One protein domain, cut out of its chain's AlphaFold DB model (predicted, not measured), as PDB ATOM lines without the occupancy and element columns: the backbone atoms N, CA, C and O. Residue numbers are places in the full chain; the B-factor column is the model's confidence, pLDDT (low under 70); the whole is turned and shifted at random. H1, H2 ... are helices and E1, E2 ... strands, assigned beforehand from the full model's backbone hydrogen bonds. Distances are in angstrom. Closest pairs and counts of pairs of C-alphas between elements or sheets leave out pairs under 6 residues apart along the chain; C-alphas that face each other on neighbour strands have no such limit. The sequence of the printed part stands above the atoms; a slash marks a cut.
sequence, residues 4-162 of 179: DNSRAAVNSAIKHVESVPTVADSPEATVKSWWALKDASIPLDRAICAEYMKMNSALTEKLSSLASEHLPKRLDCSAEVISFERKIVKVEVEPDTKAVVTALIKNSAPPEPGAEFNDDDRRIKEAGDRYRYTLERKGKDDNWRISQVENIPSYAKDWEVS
ATOM      1  N   ASP A   4     167.542 109.235 173.486       63.00
ATOM      2  CA  ASP A   4     166.564 108.201 173.167       63.00
ATOM      3  C   ASP A   4     166.688 107.704 171.714       63.00
ATOM      4  O   ASP A   4     166.628 106.505 171.443       63.00
ATOM      5  N   ASN A   5     166.991 108.607 170.773       71.38
ATOM      6  CA  ASN A   5     167.072 108.268 169.348       71.38
ATOM      7  C   ASN A   5     168.294 107.408 168.992       71.38
ATOM      8  O   ASN A   5     168.203 106.542 168.121       71.38
ATOM      9  N   SER A   6     169.439 107.616 169.647       71.06
ATOM     10  CA  SER A   6     170.664 106.867 169.341       71.06
ATOM     11  C   SER A   6     170.639 105.456 169.936       71.06
ATOM     12  O   SER A   6     170.981 104.487 169.255       71.06
ATOM     13  N   ARG A   7     170.102 105.302 171.151       82.19
ATOM     14  CA  ARG A   7     169.862 103.983 171.752       82.19
ATOM     15  C   ARG A   7     168.803 103.183 170.988       82.19
ATOM     16  O   ARG A   7     168.958 101.974 170.809       82.19
ATOM     17  N   ALA A   8     167.758 103.845 170.492       87.50
ATOM     18  CA  ALA A   8     166.772 103.221 169.616       87.50
ATOM     19  C   ALA A   8     167.398 102.709 168.305       87.50
ATOM     20  O   ALA A   8     167.086 101.593 167.886       87.50
ATOM     21  N   ALA A   9     168.321 103.466 167.698       87.75
ATOM     22  CA  ALA A   9     169.027 103.052 166.483       87.75
ATOM     23  C   ALA A   9     169.892 101.797 166.701       87.75
ATOM     24  O   ALA A   9     169.804 100.855 165.914       87.75
ATOM     25  N   VAL A  10     170.657 101.740 167.801       92.06
ATOM     26  CA  VAL A  10     171.441 100.546 168.172       92.06
ATOM     27  C   VAL A  10     170.523  99.338 168.373       92.06
ATOM     28  O   VAL A  10     170.744  98.291 167.772       92.06
ATOM     29  N   ASN A  11     169.445  99.489 169.149       94.00
ATOM     30  CA  ASN A  11     168.494  98.400 169.393       94.00
ATOM     31  C   ASN A  11     167.821  97.906 168.103       94.00
ATOM     32  O   ASN A  11     167.600  96.709 167.937       94.00
ATOM     33  N   SER A  12     167.490  98.816 167.185       93.56
ATOM     34  CA  SER A  12     166.931  98.456 165.882       93.56
ATOM     35  C   SER A  12     167.935  97.673 165.035       93.56
ATOM     36  O   SER A  12     167.556  96.691 164.401       93.56
ATOM     37  N   ALA A  13     169.206  98.079 165.029       92.62
ATOM     38  CA  ALA A  13     170.253  97.379 164.293       92.62
ATOM     39  C   ALA A  13     170.545  95.990 164.887       92.62
ATOM     40  O   ALA A  13     170.704  95.033 164.134       92.62
ATOM     41  N   ILE A  14     170.519  95.845 166.218       95.06
ATOM     42  CA  ILE A  14     170.618  94.539 166.892       95.06
ATOM     43  C   ILE A  14     169.484  93.617 166.435       95.06
ATOM     44  O   ILE A  14     169.747  92.516 165.960       95.06
ATOM     45  N   LYS A  15     168.232  94.089 166.490       96.06
ATOM     46  CA  LYS A  15     167.074  93.309 166.024       96.06
ATOM     47  C   LYS A  15     167.190  92.912 164.555       96.06
ATOM     48  O   LYS A  15     166.770  91.823 164.179       96.06
ATOM     49  N   HIS A  16     167.749  93.788 163.721       94.19
ATOM     50  CA  HIS A  16     167.998  93.463 162.323       94.19
ATOM     51  C   HIS A  16     168.978  92.292 162.193       94.19
ATOM     52  O   HIS A  16     168.642  91.322 161.518       94.19
ATOM     53  N   VAL A  17     170.120  92.330 162.888       94.94
ATOM     54  CA  VAL A  17     171.093  91.222 162.918       94.94
ATOM     55  C   VAL A  17     170.448  89.925 163.417       94.94
ATOM     56  O   VAL A  17     170.606  88.889 162.779       94.94
ATOM     57  N   GLU A  18     169.674  89.978 164.505       96.06
ATOM     58  CA  GLU A  18     168.959  88.816 165.063       96.06
ATOM     59  C   GLU A  18     167.944  88.209 164.083       96.06
ATOM     60  O   GLU A  18     167.672  87.010 164.129       96.06
ATOM     61  N   SER A  19     167.385  89.027 163.189       96.25
ATOM     62  CA  SER A  19     166.415  88.589 162.183       96.25
ATOM     63  C   SER A  19     167.040  87.985 160.922       96.25
ATOM     64  O   SER A  19     166.307  87.415 160.112       96.25
ATOM     65  N   VAL A  20     168.361  88.102 160.726       95.69
ATOM     66  CA  VAL A  20     169.040  87.562 159.539       95.69
ATOM     67  C   VAL A  20     168.998  86.029 159.572       95.69
ATOM     68  O   VAL A  20     169.559  85.426 160.488       95.69
ATOM     69  N   PRO A  21     168.394  85.362 158.570       94.44
ATOM     70  CA  PRO A  21     168.371  83.907 158.520       94.44
ATOM     71  C   PRO A  21     169.779  83.326 158.376       94.44
ATOM     72  O   PRO A  21     170.544  83.729 157.499       94.44
ATOM     73  N   THR A  22     170.102  82.324 159.193       94.75
ATOM     74  CA  THR A  22     171.360  81.578 159.096       94.75
ATOM     75  C   THR A  22     171.097  80.159 158.611       94.75
ATOM     76  O   THR A  22     170.665  79.300 159.381       94.75
ATOM     77  N   VAL A  23     171.367  79.910 157.334       96.31
ATOM     78  CA  VAL A  23     171.260  78.588 156.708       96.31
ATOM     79  C   VAL A  23     172.662  78.034 156.484       96.31
ATOM     80  O   VAL A  23     173.528  78.725 155.950       96.31
ATOM     81  N   ALA A  24     172.896  76.794 156.914       96.00
ATOM     82  CA  ALA A  24     174.222  76.178 156.887       96.00
ATOM     83  C   ALA A  24     174.213  74.697 156.465       96.00
ATOM     84  O   ALA A  24     175.119  73.935 156.805       96.00
ATOM     85  N   ASP A  25     173.181  74.291 155.728       94.38
ATOM     86  CA  ASP A  25     172.977  72.931 155.217       94.38
ATOM     87  C   ASP A  25     173.866  72.592 154.004       94.38
ATOM     88  O   ASP A  25     174.124  71.424 153.708       94.38
ATOM     89  N   SER A  26     174.400  73.609 153.327       95.25
ATOM     90  CA  SER A  26     175.309  73.487 152.190       95.25
ATOM     91  C   SER A  26     176.434  74.523 152.266       95.25
ATOM     92  O   SER A  26     176.233  75.601 152.834       95.25
ATOM     93  N   PRO A  27     177.610  74.262 151.657       96.06
ATOM     94  CA  PRO A  27     178.723  75.207 151.693       96.06
ATOM     95  C   PRO A  27     178.358  76.589 151.138       96.06
ATOM     96  O   PRO A  27     178.737  77.620 151.691       96.06
ATOM     97  N   GLU A  28     177.580  76.610 150.056       96.88
ATOM     98  CA  GLU A  28     177.089  77.836 149.433       96.88
ATOM     99  C   GLU A  28     176.120  78.602 150.343       96.88
ATOM    100  O   GLU A  28     176.281  79.814 150.511       96.88
ATOM    101  N   ALA A  29     175.143  77.922 150.955       97.19
ATOM    102  CA  ALA A  29     174.205  78.570 151.870       97.19
ATOM    103  C   ALA A  29     174.922  79.155 153.093       97.19
ATOM    104  O   ALA A  29     174.624  80.284 153.491       97.19
ATOM    105  N   THR A  30     175.926  78.454 153.630       97.81
ATOM    106  CA  THR A  30     176.742  78.960 154.741       97.81
ATOM    107  C   THR A  30     177.487  80.234 154.360       97.81
ATOM    108  O   THR A  30     177.464  81.203 155.119       97.81
ATOM    109  N   VAL A  31     178.124  80.276 153.184       97.69
ATOM    110  CA  VAL A  31     178.844  81.475 152.717       97.69
ATOM    111  C   VAL A  31     177.888  82.646 152.473       97.69
ATOM    112  O   VAL A  31     178.192  83.774 152.856       97.69
ATOM    113  N   LYS A  32     176.703  82.397 151.908       97.50
ATOM    114  CA  LYS A  32     175.675  83.435 151.732       97.50
ATOM    115  C   LYS A  32     175.156  83.968 153.069       97.50
ATOM    116  O   LYS A  32     175.051  85.182 153.229       97.50
ATOM    117  N   SER A  33     174.896  83.090 154.037       97.25
ATOM    118  CA  SER A  33     174.490  83.483 155.394       97.25
ATOM    119  C   SER A  33     175.581  84.289 156.100       97.25
ATOM    120  O   SER A  33     175.294  85.287 156.756       97.25
ATOM    121  N   TRP A  34     176.848  83.907 155.916       96.44
ATOM    122  CA  TRP A  34     177.994  84.672 156.404       96.44
ATOM    123  C   TRP A  34     178.024  86.089 155.826       96.44
ATOM    124  O   TRP A  34     178.202  87.051 156.571       96.44
ATOM    125  N   TRP A  35     177.812  86.245 154.516       96.38
ATOM    126  CA  TRP A  35     177.734  87.567 153.892       96.38
ATOM    127  C   TRP A  35     176.563  88.394 154.410       96.38
ATOM    128  O   TRP A  35     176.767  89.553 154.749       96.38
ATOM    129  N   ALA A  36     175.378  87.794 154.540       95.62
ATOM    130  CA  ALA A  36     174.202  88.484 155.059       95.62
ATOM    131  C   ALA A  36     174.430  89.015 156.485       95.62
ATOM    132  O   ALA A  36     174.092  90.158 156.780       95.62
ATOM    133  N   LEU A  37     175.073  88.226 157.354       95.00
ATOM    134  CA  LEU A  37     175.447  88.675 158.697       95.00
ATOM    135  C   LEU A  37     176.501  89.788 158.672       95.00
ATOM    136  O   LEU A  37     176.405  90.735 159.451       95.00
ATOM    137  N   LYS A  38     177.497  89.703 157.780       93.06
ATOM    138  CA  LYS A  38     178.497  90.769 157.599       93.06
ATOM    139  C   LYS A  38     177.868  92.065 157.092       93.06
ATOM    140  O   LYS A  38     178.284  93.127 157.529       93.06
ATOM    141  N   ASP A  39     176.872  91.987 156.217       92.12
ATOM    142  CA  ASP A  39     176.143  93.164 155.739       92.12
ATOM    143  C   ASP A  39     175.270  93.764 156.842       92.12
ATOM    144  O   ASP A  39     175.267  94.977 157.030       92.12
ATOM    145  N   ALA A  40     174.589  92.925 157.627       92.31
ATOM    146  CA  ALA A  40     173.789  93.376 158.761       92.31
ATOM    147  C   ALA A  40     174.636  93.954 159.908       92.31
ATOM    148  O   ALA A  40     174.127  94.763 160.687       92.31
ATOM    149  N   SER A  41     175.926  93.600 160.008       91.31
ATOM    150  CA  SER A  41     176.826  94.206 160.996       91.31
ATOM    151  C   SER A  41     177.166  95.660 160.665       91.31
ATOM    152  O   SER A  41     177.340  96.449 161.584       91.31
ATOM    153  N   ILE A  42     177.189  96.055 159.386       89.50
ATOM    154  CA  ILE A  42     177.522  97.427 158.956       89.50
ATOM    155  C   ILE A  42     176.628  98.490 159.628       89.50
ATOM    156  O   ILE A  42     177.166  99.411 160.249       89.50
ATOM    157  N   PRO A  43     175.280  98.413 159.564       89.44
ATOM    158  CA  PRO A  43     174.429  99.387 160.242       89.44
ATOM    159  C   PRO A  43     174.538  99.313 161.773       89.44
ATOM    160  O   PRO A  43     174.358 100.337 162.434       89.44
ATOM    161  N   LEU A  44     174.855  98.145 162.342       91.12
ATOM    162  CA  LEU A  44     175.086  97.996 163.780       91.12
ATOM    163  C   LEU A  44     176.369  98.712 164.219       91.12
ATOM    164  O   LEU A  44     176.319  99.530 165.136       91.12
ATOM    165  N   ASP A  45     177.484  98.470 163.532       89.56
ATOM    166  CA  ASP A  45     178.776  99.113 163.791       89.56
ATOM    167  C   ASP A  45     178.654 100.639 163.671       89.56
ATOM    168  O   ASP A  45     179.167 101.387 164.507       89.56
ATOM    169  N   ARG A  46     177.881 101.113 162.686       87.31
ATOM    170  CA  ARG A  46     177.567 102.535 162.516       87.31
ATOM    171  C   ARG A  46     176.789 103.111 163.697       87.31
ATOM    172  O   ARG A  46     177.137 104.182 164.199       87.31
ATOM    173  N   ALA A  47     175.737 102.424 164.139       89.50
ATOM    174  CA  ALA A  47     174.931 102.867 165.274       89.50
ATOM    175  C   ALA A  47     175.763 102.910 166.567       89.50
ATOM    176  O   ALA A  47     175.665 103.873 167.331       89.50
ATOM    177  N   ILE A  48     176.630 101.913 166.777       90.06
ATOM    178  CA  ILE A  48     177.569 101.864 167.905       90.06
ATOM    179  C   ILE A  48     178.573 103.019 167.827       90.06
ATOM    180  O   ILE A  48     178.778 103.702 168.827       90.06
ATOM    181  N   CYS A  49     179.167 103.276 166.656       88.00
ATOM    182  CA  CYS A  49     180.086 104.397 166.445       88.00
ATOM    183  C   CYS A  49     179.426 105.730 166.812       88.00
ATOM    184  O   CYS A  49     179.985 106.507 167.587       88.00
ATOM    185  N   ALA A  50     178.216 105.978 166.302       87.50
ATOM    186  CA  ALA A  50     177.488 107.215 166.560       87.50
ATOM    187  C   ALA A  50     177.191 107.409 168.057       87.50
ATOM    188  O   ALA A  50     177.379 108.505 168.591       87.50
ATOM    189  N   GLU A  51     176.778 106.344 168.752       88.31
ATOM    190  CA  GLU A  51     176.553 106.392 170.198       88.31
ATOM    191  C   GLU A  51     177.860 106.620 170.969       88.31
ATOM    192  O   GLU A  51     177.920 107.469 171.857       88.31
ATOM    193  N   TYR A  52     178.940 105.937 170.590       87.00
ATOM    194  CA  TYR A  52     180.251 106.113 171.209       87.00
ATOM    195  C   TYR A  52     180.789 107.540 171.036       87.00
ATOM    196  O   TYR A  52     181.286 108.137 171.995       87.00
ATOM    197  N   MET A  53     180.658 108.128 169.846       84.50
ATOM    198  CA  MET A  53     181.054 109.519 169.594       84.50
ATOM    199  C   MET A  53     180.250 110.494 170.451       84.50
ATOM    200  O   MET A  53     180.808 111.431 171.020       84.50
ATOM    201  N   LYS A  54     178.951 110.243 170.628       84.38
ATOM    202  CA  LYS A  54     178.101 111.040 171.513       84.38
ATOM    203  C   LYS A  54     178.530 110.938 172.975       84.38
ATOM    204  O   LYS A  54     178.642 111.968 173.639       84.38
ATOM    205  N   MET A  55     178.815 109.730 173.464       86.44
ATOM    206  CA  MET A  55     179.315 109.511 174.827       86.44
ATOM    207  C   MET A  55     180.635 110.246 175.090       86.44
ATOM    208  O   MET A  55     180.868 110.701 176.206       86.44
ATOM    209  N   ASN A  56     181.475 110.401 174.063       86.00
ATOM    210  CA  ASN A  56     182.764 111.087 174.161       86.00
ATOM    211  C   ASN A  56     182.723 112.571 173.765       86.00
ATOM    212  O   ASN A  56     183.758 113.227 173.826       86.00
ATOM    213  N   SER A  57     181.558 113.123 173.409       85.12
ATOM    214  CA  SER A  57     181.427 114.494 172.885       85.12
ATOM    215  C   SER A  57     182.115 115.549 173.757       85.12
ATOM    216  O   SER A  57     182.931 116.311 173.251       85.12
ATOM    217  N   ALA A  58     181.892 115.533 175.074       86.69
ATOM    218  CA  ALA A  58     182.512 116.486 176.000       86.69
ATOM    219  C   ALA A  58     184.050 116.380 176.054       86.69
ATOM    220  O   ALA A  58     184.744 117.383 176.230       86.69
ATOM    221  N   LEU A  59     184.600 115.169 175.914       84.69
ATOM    222  CA  LEU A  59     186.046 114.959 175.823       84.69
ATOM    223  C   LEU A  59     186.571 115.475 174.481       84.69
ATOM    224  O   LEU A  59     187.545 116.225 174.454       84.69
ATOM    225  N   THR A  60     185.904 115.116 173.383       82.88
ATOM    226  CA  THR A  60     186.255 115.561 172.032       82.88
ATOM    227  C   THR A  60     186.216 117.083 171.911       82.88
ATOM    228  O   THR A  60     187.122 117.655 171.313       82.88
ATOM    229  N   GLU A  61     185.237 117.757 172.515       85.25
ATOM    230  CA  GLU A  61     185.155 119.223 172.568       85.25
ATOM    231  C   GLU A  61     186.345 119.835 173.318       85.25
ATOM    232  O   GLU A  61     186.993 120.752 172.810       85.25
ATOM    233  N   LYS A  62     186.690 119.297 174.496       87.38
ATOM    234  CA  LYS A  62     187.852 119.765 175.265       87.38
ATOM    235  C   LYS A  62     189.161 119.554 174.515       87.38
ATOM    236  O   LYS A  62     189.969 120.475 174.461       87.38
ATOM    237  N   LEU A  63     189.365 118.390 173.906       82.88
ATOM    238  CA  LEU A  63     190.551 118.135 173.087       82.88
ATOM    239  C   LEU A  63     190.599 119.042 171.860       82.88
ATOM    240  O   LEU A  63     191.648 119.603 171.565       82.88
ATOM    241  N   SER A  64     189.459 119.265 171.206       82.19
ATOM    242  CA  SER A  64     189.366 120.176 170.060       82.19
ATOM    243  C   SER A  64     189.720 121.614 170.437       82.19
ATOM    244  O   SER A  64     190.276 122.327 169.616       82.19
ATOM    245  N   SER A  65     189.451 122.039 171.678       85.56
ATOM    246  CA  SER A  65     189.854 123.367 172.171       85.56
ATOM    247  C   SER A  65     191.368 123.525 172.363       85.56
ATOM    248  O   SER A  65     191.868 124.645 172.418       85.56
ATOM    249  N   LEU A  66     192.091 122.407 172.468       86.44
ATOM    250  CA  LEU A  66     193.547 122.355 172.618       86.44
ATOM    251  C   LEU A  66     194.256 122.051 171.291       86.44
ATOM    252  O   LEU A  66     195.477 122.171 171.201       86.44
ATOM    253  N   ALA A  67     193.501 121.636 170.276       83.88
ATOM    254  CA  ALA A  67     193.993 121.275 168.961       83.88
ATOM    255  C   ALA A  67     193.978 122.489 168.020       83.88
ATOM    256  O   ALA A  67     193.068 123.316 168.062       83.88
ATOM    257  N   SER A  68     194.975 122.591 167.138       80.56
ATOM    258  CA  SER A  68     194.906 123.535 166.021       80.56
ATOM    259  C   SER A  68     193.920 123.037 164.963       80.56
ATOM    260  O   SER A  68     193.639 121.845 164.864       80.56
ATOM    261  N   GLU A  69     193.435 123.942 164.114       77.94
ATOM    262  CA  GLU A  69     192.551 123.608 162.985       77.94
ATOM    263  C   GLU A  69     193.186 122.666 161.945       77.94
ATOM    264  O   GLU A  69     192.483 122.088 161.121       77.94
ATOM    265  N   HIS A  70     194.509 122.491 161.998       77.19
ATOM    266  CA  HIS A  70     195.254 121.569 161.144       77.19
ATOM    267  C   HIS A  70     195.245 120.126 161.655       77.19
ATOM    268  O   HIS A  70     195.637 119.225 160.914       77.19
ATOM    269  N   LEU A  71     194.829 119.889 162.905       75.19
ATOM    270  CA  LEU A  71     194.633 118.530 163.388       75.19
ATOM    271  C   LEU A  71     193.315 117.980 162.829       75.19
ATOM    272  O   LEU A  71     192.270 118.628 162.952       75.19
ATOM    273  N   PRO A  72     193.338 116.790 162.208       67.25
ATOM    274  CA  PRO A  72     192.141 116.195 161.646       67.25
ATOM    275  C   PRO A  72     191.124 115.939 162.759       67.25
ATOM    276  O   PRO A  72     191.441 115.348 163.792       67.25
ATOM    277  N   LYS A  73     189.879 116.373 162.549       65.50
ATOM    278  CA  LYS A  73     188.779 116.000 163.442       65.50
ATOM    279  C   LYS A  73     188.487 114.510 163.281       65.50
ATOM    280  O   LYS A  73     188.582 113.960 162.185       65.50
ATOM    281  N   ARG A  74     188.159 113.863 164.397       61.94
ATOM    282  CA  ARG A  74     187.976 112.412 164.480       61.94
ATOM    283  C   ARG A  74     186.855 111.909 163.561       61.94
ATOM    284  O   ARG A  74     185.855 112.596 163.382       61.94
ATOM    285  N   LEU A  75     187.069 110.682 163.071       57.56
ATOM    286  CA  LEU A  75     186.191 109.785 162.306       57.56
ATOM    287  C   LEU A  75     184.716 110.190 162.219       57.56
ATOM    288  O   LEU A  75     183.994 110.234 163.216       57.56
ATOM    289  N   ASP A  76     184.264 110.358 160.982       66.88
ATOM    290  CA  ASP A  76     182.856 110.462 160.662       66.88
ATOM    291  C   ASP A  76     182.199 109.071 160.701       66.88
ATOM    292  O   ASP A  76     182.446 108.216 159.849       66.88
ATOM    293  N   CYS A  77     181.317 108.841 161.680       74.31
ATOM    294  CA  CYS A  77     180.452 107.655 161.718       74.31
ATOM    295  C   CYS A  77     179.402 107.654 160.585       74.31
ATOM    296  O   CYS A  77     178.514 106.801 160.555       74.31
ATOM    297  N   SER A  78     179.429 108.645 159.692       62.75
ATOM    298  CA  SER A  78     178.540 108.799 158.548       62.75
ATOM    299  C   SER A  78     179.147 108.380 157.211       62.75
ATOM    300  O   SER A  78     178.421 108.453 156.220       62.75
ATOM    301  N   ALA A  79     180.394 107.876 157.198       62.03
ATOM    302  CA  ALA A  79     181.038 107.334 155.999       62.03
ATOM    303  C   ALA A  79     180.047 106.493 155.174       62.03
ATOM    304  O   ALA A  79     179.258 105.721 155.737       62.03
ATOM    305  N   GLU A  80     180.046 106.724 153.856       63.81
ATOM    306  CA  GLU A  80     179.029 106.208 152.942       63.81
ATOM    307  C   GLU A  80     178.794 104.709 153.132       63.81
ATOM    308  O   GLU A  80     179.699 103.946 153.476       63.81
ATOM    309  N   VAL A  81     177.546 104.282 152.917       67.25
ATOM    310  CA  VAL A  81     177.146 102.887 153.107       67.25
ATOM    311  C   VAL A  81     177.946 102.017 152.147       67.25
ATOM    312  O   VAL A  81     177.635 101.915 150.958       67.25
ATOM    313  N   ILE A  82     178.981 101.375 152.686       78.56
ATOM    314  CA  ILE A  82     179.748 100.381 151.956       78.56
ATOM    315  C   ILE A  82     178.776  99.263 151.590       78.56
ATOM    316  O   ILE A  82     178.126  98.670 152.449       78.56
ATOM    317  N   SER A  83     178.662  99.002 150.296       85.56
ATOM    318  CA  SER A  83     177.863  97.916 149.748       85.56
ATOM    319  C   SER A  83     178.778  96.981 148.974       85.56
ATOM    320  O   SER A  83     179.846  97.383 148.502       85.56
ATOM    321  N   PHE A  84     178.377  95.718 148.865       91.00
ATOM    322  CA  PHE A  84     179.172  94.712 148.181       91.00
ATOM    323  C   PHE A  84     178.315  93.899 147.219       91.00
ATOM    324  O   PHE A  84     177.308  93.307 147.602       91.00
ATOM    325  N   GLU A  85     178.786  93.782 145.985       92.31
ATOM    326  CA  GLU A  85     178.331  92.775 145.039       92.31
ATOM    327  C   GLU A  85     179.142  91.498 145.263       92.31
ATOM    328  O   GLU A  85     180.376  91.519 145.267       92.31
ATOM    329  N   ARG A  86     178.464  90.365 145.474       95.12
ATOM    330  CA  ARG A  86     179.120  89.081 145.753       95.12
ATOM    331  C   ARG A  86     178.591  87.994 144.843       95.12
ATOM    332  O   ARG A  86     177.382  87.835 144.684       95.12
ATOM    333  N   LYS A  87     179.504  87.208 144.278       95.88
ATOM    334  CA  LYS A  87     179.176  86.089 143.394       95.88
ATOM    335  C   LYS A  87     180.011  84.873 143.753       95.88
ATOM    336  O   LYS A  87     181.235  84.944 143.765       95.88
ATOM    337  N   ILE A  88     179.358  83.738 143.985       97.00
ATOM    338  CA  ILE A  88     180.053  82.451 144.073       97.00
ATOM    339  C   ILE A  88     180.464  82.038 142.660       97.00
ATOM    340  O   ILE A  88     179.652  82.035 141.736       97.00
ATOM    341  N   VAL A  89     181.746  81.733 142.497       95.94
ATOM    342  CA  VAL A  89     182.353  81.349 141.218       95.94
ATOM    343  C   VAL A  89     182.531  79.836 141.144       95.94
ATOM    344  O   VAL A  89     182.369  79.254 140.076       95.94
ATOM    345  N   LYS A  90     182.868  79.195 142.267       96.19
ATOM    346  CA  LYS A  90     183.138  77.756 142.323       96.19
ATOM    347  C   LYS A  90     182.851  77.203 143.715       96.19
ATOM    348  O   LYS A  90     183.170  77.857 144.705       96.19
ATOM    349  N   VAL A  91     182.305  75.993 143.775       96.69
ATOM    350  CA  VAL A  91     182.161  75.209 145.007       96.69
ATOM    351  C   VAL A  91     182.805  73.850 144.767       96.69
ATOM    352  O   VAL A  91     182.442  73.151 143.825       96.69
ATOM    353  N   GLU A  92     183.773  73.495 145.599       95.50
ATOM    354  CA  GLU A  92     184.478  72.216 145.557       95.50
ATOM    355  C   GLU A  92     184.244  71.502 146.877       95.50
ATOM    356  O   GLU A  92     184.578  72.031 147.933       95.50
ATOM    357  N   VAL A  93     183.644  70.318 146.831       91.56
ATOM    358  CA  VAL A  93     183.425  69.497 148.022       91.56
ATOM    359  C   VAL A  93     184.448  68.365 147.997       91.56
ATOM    360  O   VAL A  93     184.440  67.530 147.096       91.56
ATOM    361  N   GLU A  94     185.351  68.379 148.971       80.50
ATOM    362  CA  GLU A  94     186.329  67.321 149.251       80.50
ATOM    363  C   GLU A  94     185.714  66.375 150.311       80.50
ATOM    364  O   GLU A  94     184.781  66.790 151.000       80.50
ATOM    365  N   PRO A  95     186.117  65.089 150.423       73.12
ATOM    366  CA  PRO A  95     185.238  64.002 150.880       73.12
ATOM    367  C   PRO A  95     184.408  64.360 152.117       73.12
ATOM    368  O   PRO A  95     184.957  64.500 153.201       73.12
ATOM    369  N   ASP A  96     183.098  64.523 151.886       75.62
ATOM    370  CA  ASP A  96     181.949  64.842 152.748       75.62
ATOM    371  C   ASP A  96     182.097  65.796 153.943       75.62
ATOM    372  O   ASP A  96     181.066  66.212 154.450       75.62
ATOM    373  N   THR A  97     183.270  66.180 154.421       89.62
ATOM    374  CA  THR A  97     183.458  66.975 155.646       89.62
ATOM    375  C   THR A  97     184.180  68.287 155.395       89.62
ATOM    376  O   THR A  97     184.234  69.119 156.299       89.62
ATOM    377  N   LYS A  98     184.690  68.505 154.176       94.75
ATOM    378  CA  LYS A  98     185.414  69.714 153.793       94.75
ATOM    379  C   LYS A  98     184.889  70.280 152.479       94.75
ATOM    380  O   LYS A  98     184.609  69.550 151.536       94.75
ATOM    381  N   ALA A  99     184.776  71.595 152.398       96.31
ATOM    382  CA  ALA A  99     184.430  72.272 151.160       96.31
ATOM    383  C   ALA A  99     185.238  73.552 151.000       96.31
ATOM    384  O   ALA A  99     185.641  74.187 151.973       96.31
ATOM    385  N   VAL A 100     185.451  73.935 149.751       96.81
ATOM    386  CA  VAL A 100     186.093  75.180 149.367       96.81
ATOM    387  C   VAL A 100     185.134  75.942 148.465       96.81
ATOM    388  O   VAL A 100     184.757  75.471 147.393       96.81
ATOM    389  N   VAL A 101     184.730  77.134 148.896       97.38
ATOM    390  CA  VAL A 101     183.903  78.048 148.103       97.38
ATOM    391  C   VAL A 101     184.781  79.198 147.636       97.38
ATOM    392  O   VAL A 101     185.334  79.941 148.443       97.38
ATOM    393  N   THR A 102     184.896  79.358 146.323       96.56
ATOM    394  CA  THR A 102     185.564  80.503 145.705       96.56
ATOM    395  C   THR A 102     184.516  81.522 145.287       96.56
ATOM    396  O   THR A 102     183.564  81.187 144.576       96.56
ATOM    397  N   ALA A 103     184.702  82.775 145.686       95.94
ATOM    398  CA  ALA A 103     183.810  83.876 145.365       95.94
ATOM    399  C   ALA A 103     184.572  85.081 144.816       95.94
ATOM    400  O   ALA A 103     185.766  85.248 145.054       95.94
ATOM    401  N   LEU A 104     183.849  85.926 144.093       93.69
ATOM    402  CA  LEU A 104     184.268  87.256 143.691       93.69
ATOM    403  C   LEU A 104     183.458  88.268 144.501       93.69
ATOM    404  O   LEU A 104     182.226  88.173 144.541       93.69
ATOM    405  N   ILE A 105     184.141  89.197 145.162       92.56
ATOM    406  CA  ILE A 105     183.527  90.230 145.998       92.56
ATOM    407  C   ILE A 105     184.001  91.591 145.517       92.56
ATOM    408  O   ILE A 105     185.194  91.878 145.509       92.56
ATOM    409  N   LYS A 106     183.054  92.443 145.145       91.06
ATOM    410  CA  LYS A 106     183.299  93.794 144.657       91.06
ATOM    411  C   LYS A 106     182.649  94.790 145.603       91.06
ATOM    412  O   LYS A 106     181.465  94.677 145.896       91.06
ATOM    413  N   ASN A 107     183.406  95.783 146.063       88.25
ATOM    414  CA  ASN A 107     182.823  96.929 146.755       88.25
ATOM    415  C   ASN A 107     182.054  97.778 145.725       88.25
ATOM    416  O   ASN A 107     182.668  98.336 144.815       88.25
ATOM    417  N   SER A 108     180.735  97.883 145.870       87.75
ATOM    418  CA  SER A 108     179.835  98.619 144.972       87.75
ATOM    419  C   SER A 108     179.538 100.051 145.422       87.75
ATOM    420  O   SER A 108     178.860 100.771 144.695       87.75
ATOM    421  N   ALA A 109     180.041 100.493 146.580       85.69
ATOM    422  CA  ALA A 109     179.869 101.882 147.003       85.69
ATOM    423  C   ALA A 109     180.562 102.840 146.019       85.69
ATOM    424  O   ALA A 109     181.643 102.506 145.514       85.69
ATOM    425  N   PRO A 110     179.970 104.004 145.712       82.19
ATOM    426  CA  PRO A 110     180.640 104.986 144.880       82.19
ATOM    427  C   PRO A 110     181.914 105.498 145.576       82.19
ATOM    428  O   PRO A 110     182.057 105.381 146.793       82.19
ATOM    429  N   PRO A 111     182.897 105.988 144.810       80.81
ATOM    430  CA  PRO A 111     184.038 106.668 145.396       80.81
ATOM    431  C   PRO A 111     183.633 108.012 145.998       80.81
ATOM    432  O   PRO A 111     182.740 108.683 145.479       80.81
ATOM    433  N   GLU A 112     184.345 108.429 147.043       79.88
ATOM    434  CA  GLU A 112     184.142 109.744 147.644       79.88
ATOM    435  C   GLU A 112     184.433 110.875 146.635       79.88
ATOM    436  O   GLU A 112     185.294 110.727 145.753       79.88
ATOM    437  N   PRO A 113     183.747 112.027 146.746       77.06
ATOM    438  CA  PRO A 113     184.006 113.172 145.884       77.06
ATOM    439  C   PRO A 113     185.477 113.604 145.927       77.06
ATOM    440  O   PRO A 113     186.026 113.877 146.990       77.06
ATOM    441  N   GLY A 114     186.104 113.701 144.754       79.69
ATOM    442  CA  GLY A 114     187.514 114.087 144.628       79.69
ATOM    443  C   GLY A 114     188.512 112.929 144.722       79.69
ATOM    444  O   GLY A 114     189.709 113.180 144.632       79.69
ATOM    445  N   ALA A 115     188.055 111.678 144.854       82.12
ATOM    446  CA  ALA A 115     188.939 110.520 144.797       82.12
ATOM    447  C   ALA A 115     189.584 110.371 143.407       82.12
ATOM    448  O   ALA A 115     188.898 110.235 142.388       82.12
ATOM    449  N   GLU A 116     190.914 110.359 143.374       85.25
ATOM    450  CA  GLU A 116     191.692 110.054 142.178       85.25
ATOM    451  C   GLU A 116     191.915 108.542 142.069       85.25
ATOM    452  O   GLU A 116     192.252 107.879 143.047       85.25
ATOM    453  N   PHE A 117     191.730 107.995 140.866       76.62
ATOM    454  CA  PHE A 117     191.973 106.584 140.564       76.62
ATOM    455  C   PHE A 117     193.085 106.479 139.534       76.62
ATOM    456  O   PHE A 117     192.935 107.000 138.419       76.62
ATOM    457  N   ASN A 118     194.142 105.738 139.862       82.38
ATOM    458  CA  ASN A 118     195.015 105.208 138.823       82.38
ATOM    459  C   ASN A 118     194.316 104.030 138.103       82.38
ATOM    460  O   ASN A 118     193.231 103.582 138.491       82.38
ATOM    461  N   ASP A 119     194.895 103.548 137.006       81.25
ATOM    462  CA  ASP A 119     194.264 102.496 136.200       81.25
ATOM    463  C   ASP A 119     194.177 101.146 136.924       81.25
ATOM    464  O   ASP A 119     193.232 100.385 136.700       81.25
ATOM    465  N   ASP A 120     195.110 100.866 137.836       75.94
ATOM    466  CA  ASP A 120     195.059  99.671 138.673       75.94
ATOM    467  C   ASP A 120     193.913  99.762 139.692       75.94
ATOM    468  O   ASP A 120     193.155  98.800 139.827       75.94
ATOM    469  N   ASP A 121     193.712 100.916 140.336       79.56
ATOM    470  CA  ASP A 121     192.614 101.149 141.282       79.56
ATOM    471  C   ASP A 121     191.256 100.961 140.596       79.56
ATOM    472  O   ASP A 121     190.349 100.326 141.141       79.56
ATOM    473  N   ARG A 122     191.129 101.461 139.360       81.62
ATOM    474  CA  ARG A 122     189.923 101.313 138.533       81.62
ATOM    475  C   ARG A 122     189.664  99.846 138.202       81.62
ATOM    476  O   ARG A 122     188.560  99.351 138.422       81.62
ATOM    477  N   ARG A 123     190.702  99.120 137.767       79.56
ATOM    478  CA  ARG A 123     190.616  97.682 137.473       79.56
ATOM    479  C   ARG A 123     190.183  96.885 138.701       79.56
ATOM    480  O   ARG A 123     189.333  96.010 138.579       79.56
ATOM    481  N   ILE A 124     190.744  97.177 139.873       77.88
ATOM    482  CA  ILE A 124     190.400  96.492 141.130       77.88
ATOM    483  C   ILE A 124     188.952  96.797 141.518       77.88
ATOM    484  O   ILE A 124     188.181  95.884 141.821       77.88
ATOM    485  N   LYS A 125     188.556  98.073 141.442       82.31
ATOM    486  CA  LYS A 125     187.196  98.522 141.741       82.31
ATOM    487  C   LYS A 125     186.158  97.869 140.831       82.31
ATOM    488  O   LYS A 125     185.070  97.535 141.296       82.31
ATOM    489  N   GLU A 126     186.474  97.677 139.555       82.44
ATOM    490  CA  GLU A 126     185.579  97.069 138.570       82.44
ATOM    491  C   GLU A 126     185.528  95.542 138.668       82.44
ATOM    492  O   GLU A 126     184.435  94.971 138.605       82.44
ATOM    493  N   ALA A 127     186.686  94.892 138.824       84.12
ATOM    494  CA  ALA A 127     186.810  93.439 138.802       84.12
ATOM    495  C   ALA A 127     186.386  92.779 140.119       84.12
ATOM    496  O   ALA A 127     185.837  91.680 140.086       84.12
ATOM    497  N   GLY A 128     186.610  93.435 141.261       86.12
ATOM    498  CA  GLY A 128     186.464  92.824 142.580       86.12
ATOM    499  C   GLY A 128     187.578  91.825 142.912       86.12
ATOM    500  O   GLY A 128     188.356  91.399 142.056       86.12
ATOM    501  N   ASP A 129     187.630  91.425 144.178       87.81
ATOM    502  CA  ASP A 129     188.658  90.539 144.717       87.81
ATOM    503  C   ASP A 129     188.167  89.096 144.816       87.81
ATOM    504  O   ASP A 129     186.995  88.812 145.099       87.81
ATOM    505  N   ARG A 130     189.091  88.154 144.608       90.44
ATOM    506  CA  ARG A 130     188.818  86.728 144.802       90.44
ATOM    507  C   ARG A 130     188.987  86.354 146.264       90.44
ATOM    508  O   ARG A 130     190.037  86.590 146.857       90.44
ATOM    509  N   TYR A 131     187.971  85.685 146.790       94.12
ATOM    510  CA  TYR A 131     187.944  85.124 148.129       94.12
ATOM    511  C   TYR A 131     187.805  83.609 148.075       94.12
ATOM    512  O   TYR A 131     187.075  83.069 147.239       94.12
ATOM    513  N   ARG A 132     188.473  82.932 149.006       95.38
ATOM    514  CA  ARG A 132     188.339  81.502 149.260       95.38
ATOM    515  C   ARG A 132     187.839  81.301 150.681       95.38
ATOM    516  O   ARG A 132     188.433  81.795 151.635       95.38
ATOM    517  N   TYR A 133     186.746  80.568 150.802       96.75
ATOM    518  CA  TYR A 133     186.176  80.137 152.066       96.75
ATOM    519  C   TYR A 133     186.435  78.646 152.204       96.75
ATOM    520  O   TYR A 133     185.959  77.865 151.379       96.75
ATOM    521  N   THR A 134     187.174  78.257 153.235       95.81
ATOM    522  CA  THR A 134     187.295  76.854 153.636       95.81
ATOM    523  C   THR A 134     186.215  76.574 154.663       95.81
ATOM    524  O   THR A 134     186.061  77.322 155.634       95.81
ATOM    525  N   LEU A 135     185.445  75.519 154.423       96.56
ATOM    526  CA  LEU A 135     184.365  75.083 155.286       96.56
ATOM    527  C   LEU A 135     184.585  73.657 155.753       96.56
ATOM    528  O   LEU A 135     185.089  72.813 155.012       96.56
ATOM    529  N   GLU A 136     184.131  73.399 156.970       95.94
ATOM    530  CA  GLU A 136     184.222  72.108 157.632       95.94
ATOM    531  C   GLU A 136     182.892  71.746 158.294       95.94
ATOM    532  O   GLU A 136     182.164  72.612 158.793       95.94
ATOM    533  N   ARG A 137     182.589  70.449 158.336       94.56
ATOM    534  CA  ARG A 137     181.535  69.867 159.175       94.56
ATOM    535  C   ARG A 137     182.027  68.569 159.806       94.56
ATOM    536  O   ARG A 137     182.903  67.902 159.261       94.56
ATOM    537  N   LYS A 138     181.483  68.215 160.972       90.88
ATOM    538  CA  LYS A 138     181.949  67.052 161.748       90.88
ATOM    539  C   LYS A 138     181.428  65.719 161.197       90.88
ATOM    540  O   LYS A 138     182.143  64.724 161.246       90.88
ATOM    541  N   GLY A 139     180.227  65.715 160.632       86.38
ATOM    542  CA  GLY A 139     179.566  64.571 160.015       86.38
ATOM    543  C   GLY A 139     178.583  65.015 158.930       86.38
ATOM    544  O   GLY A 139     178.396  66.208 158.699       86.38
ATOM    545  N   LYS A 140     177.962  64.056 158.231       83.50
ATOM    546  CA  LYS A 140     177.090  64.341 157.072       83.50
ATOM    547  C   LYS A 140     175.828  65.130 157.422       83.50
ATOM    548  O   LYS A 140     175.358  65.887 156.576       83.50
ATOM    549  N   ASP A 141     175.339  64.969 158.645       87.69
ATOM    550  CA  ASP A 141     174.125  65.620 159.148       87.69
ATOM    551  C   ASP A 141     174.430  66.914 159.925       87.69
ATOM    552  O   ASP A 141     173.521  67.588 160.403       87.69
ATOM    553  N   ASP A 142     175.713  67.275 160.060       91.81
ATOM    554  CA  ASP A 142     176.125  68.506 160.727       91.81
ATOM    555  C   ASP A 142     176.117  69.704 159.772       91.81
ATOM    556  O   ASP A 142     176.452  69.602 158.588       91.81
ATOM    557  N   ASN A 143     175.834  70.881 160.334       95.00
ATOM    558  CA  ASN A 143     175.947  72.152 159.626       95.00
ATOM    559  C   ASN A 143     177.400  72.469 159.251       95.00
ATOM    560  O   ASN A 143     178.326  72.299 160.054       95.00
ATOM    561  N   TRP A 144     177.575  73.039 158.061       96.12
ATOM    562  CA  TRP A 144     178.841  73.587 157.593       96.12
ATOM    563  C   TRP A 144     179.235  74.835 158.378       96.12
ATOM    564  O   TRP A 144     178.408  75.696 158.683       96.12
ATOM    565  N   ARG A 145     180.530  74.970 158.661       95.88
ATOM    566  CA  ARG A 145     181.113  76.130 159.343       95.88
ATOM    567  C   ARG A 145     182.302  76.641 158.553       95.88
ATOM    568  O   ARG A 145     183.081  75.841 158.054       95.88
ATOM    569  N   ILE A 146     182.460  77.958 158.469       95.00
ATOM    570  CA  ILE A 146     183.655  78.569 157.874       95.00
ATOM    571  C   ILE A 146     184.814  78.389 158.857       95.00
ATOM    572  O   ILE A 146     184.760  78.913 159.970       95.00
ATOM    573  N   SER A 147     185.841  77.643 158.455       94.06
ATOM    574  CA  SER A 147     187.072  77.462 159.233       94.06
ATOM    575  C   SER A 147     188.153  78.465 158.838       94.06
ATOM    576  O   SER A 147     188.979  78.839 159.670       94.06
ATOM    577  N   GLN A 148     188.128  78.958 157.595       93.50
ATOM    578  CA  GLN A 148     189.106  79.924 157.103       93.50
ATOM    579  C   GLN A 148     188.529  80.805 155.991       93.50
ATOM    580  O   GLN A 148     187.730  80.348 155.172       93.50
ATOM    581  N   VAL A 149     188.971  82.064 155.945       93.38
ATOM    582  CA  VAL A 149     188.725  82.987 154.831       93.38
ATOM    583  C   VAL A 149     190.056  83.547 154.357       93.38
ATOM    584  O   VAL A 149     190.853  84.042 155.159       93.38
ATOM    585  N   GLU A 150     190.281  83.463 153.057       92.12
ATOM    586  CA  GLU A 150     191.488  83.930 152.393       92.12
ATOM    587  C   GLU A 150     191.119  84.821 151.211       92.12
ATOM    588  O   GLU A 150     190.064  84.648 150.596       92.12
ATOM    589  N   ASN A 151     192.003  85.748 150.863       89.31
ATOM    590  CA  ASN A 151     191.900  86.562 149.659       89.31
ATOM    591  C   ASN A 151     193.242  86.606 148.930       89.31
ATOM    592  O   ASN A 151     194.286  86.390 149.539       89.31
ATOM    593  N   ILE A 152     193.216  86.885 147.629       80.00
ATOM    594  CA  ILE A 152     194.413  87.301 146.890       80.00
ATOM    595  C   ILE A 152     194.260  88.804 146.670       80.00
ATOM    596  O   ILE A 152     193.527  89.188 145.754       80.00
ATOM    597  N   PRO A 153     194.861  89.658 147.522       69.25
ATOM    598  CA  PRO A 153     194.910  91.086 147.254       69.25
ATOM    599  C   PRO A 153     195.470  91.348 145.858       69.25
ATOM    600  O   PRO A 153     196.346  90.626 145.389       69.25
ATOM    601  N   SER A 154     195.023  92.421 145.219       63.03
ATOM    602  CA  SER A 154     195.462  92.812 143.874       63.03
ATOM    603  C   SER A 154     196.983  92.941 143.697       63.03
ATOM    604  O   SER A 154     197.489  92.750 142.593       63.03
ATOM    605  N   TYR A 155     197.715  93.241 144.775       64.12
ATOM    606  CA  TYR A 155     199.177  93.341 144.802       64.12
ATOM    607  C   TYR A 155     199.891  92.018 145.141       64.12
ATOM    608  O   TYR A 155     201.117  91.936 145.038       64.12
ATOM    609  N   ALA A 156     199.162  90.991 145.580       67.12
ATOM    610  CA  ALA A 156     199.710  89.720 146.036       67.12
ATOM    611  C   ALA A 156     199.663  88.660 144.927       67.12
ATOM    612  O   ALA A 156     198.779  88.653 144.070       67.12
ATOM    613  N   LYS A 157     200.629  87.733 144.948       73.31
ATOM    614  CA  LYS A 157     200.678  86.596 144.008       73.31
ATOM    615  C   LYS A 157     200.009  85.333 144.554       73.31
ATOM    616  O   LYS A 157     199.660  84.461 143.765       73.31
ATOM    617  N   ASP A 158     199.810  85.264 145.870       83.38
ATOM    618  CA  ASP A 158     199.339  84.085 146.595       83.38
ATOM    619  C   ASP A 158     198.173  84.426 147.537       83.38
ATOM    620  O   ASP A 158     197.889  85.594 147.808       83.38
ATOM    621  N   TRP A 159     197.487  83.391 148.034       85.06
ATOM    622  CA  TRP A 159     196.419  83.530 149.024       85.06
ATOM    623  C   TRP A 159     196.967  84.009 150.370       85.06
ATOM    624  O   TRP A 159     197.895  83.420 150.926       85.06
ATOM    625  N   GLU A 160     196.322  85.023 150.933       86.19
ATOM    626  CA  GLU A 160     196.581  85.523 152.275       86.19
ATOM    627  C   GLU A 160     195.369  85.294 153.182       86.19
ATOM    628  O   GLU A 160     194.218  85.440 152.774       86.19
ATOM    629  N   VAL A 161     195.621  84.943 154.447       83.69
ATOM    630  CA  VAL A 161     194.561  84.794 155.454       83.69
ATOM    631  C   VAL A 161     193.993  86.167 155.799       83.69
ATOM    632  O   VAL A 161     194.693  86.985 156.403       83.69
ATOM    633  N   SER A 162     192.716  86.392 155.477       83.25
ATOM    634  CA  SER A 162     192.057  87.686 155.686       83.25
ATOM    635  C   SER A 162     191.819  87.984 157.169       83.25
ATOM    636  O   SER A 162     191.869  89.136 157.590       83.25
TER     637      SER A 162
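This is residues 4 to 162 of the 179 residues of an uncharacterized protein of Pseudomonas brassicae (UniProt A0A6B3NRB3). A twisted four-stranded sheet packs against the first part of one long helix, H2, which runs on well past the sheet; H1 lies side by side with H2 as a helical hairpin. Small H3 follows at H2's far end, where residues 65 to 71 stick out, and small H4 grazes the sheet. The 159 printed residues hold four named helices and four named strands, in the order H1 H2 H3 E1 E2 H4 E3 E4, a mixed class; the sheet, E1 - E2 - E3 - E4, is antiparallel. The whole is loose, radius of gyration of the C-alphas 20.1 A, and flat, spanning 63 by 43 by 22 A.

E1, residues 84 to 94, bends by 51 degrees at residue 89 and forms a hairpin with E2, residues 98 to 107; N 87 and O 104 are 2.9 A apart. E2 and E3, residues 129 to 136, have N 101 and O 133 at 2.9 A. E3 and E4, residues 145 to 152, form a hairpin with N 134 and O 148 at 2.9 A. H2, residues 27 to 55, is on the sheet at its level, height over the sheet 2.8 A; its closest C-alphas to E2 are Pro 27 and Ala 99, 6.4 A. H1, residues 4 to 19, touches H2, closest C-alphas Ala 13 and Leu 44 at 4.9 A, at a shallow tilt of 10 degrees, opposite ways. H4, residues 119 to 127, only grazes the sheet, Lys 106 and Lys 125 being its closest C-alphas to E2, 6.8 A. H3, residues 57 to 66, and H2 meet only through their link. Every O i to N i+4 pair is within hydrogen-bond range in H1, H3 and H4; in H2, 22 of 25 are.

H2 measures 41.4 A, from C-alpha 27 at (178.723, 75.207, 151.693); H1 22.5 A, E1 28.3 A, E2 28.2 A, E3 22.9 A, E4 21.4 A, H3 14.4 A, H4 12.0 A. E4 ends at C-alpha 152, (194.413, 87.301, 146.890).

The C-alphas of Ser 65 and Pro 95 are farthest apart, 63.2 A. The printed part has no cut; the links H3 to E1 and E2 to H4 are long. pLDDT is under 70 at residues 4, 72 to 76, 78 to 81 and 153 to 156.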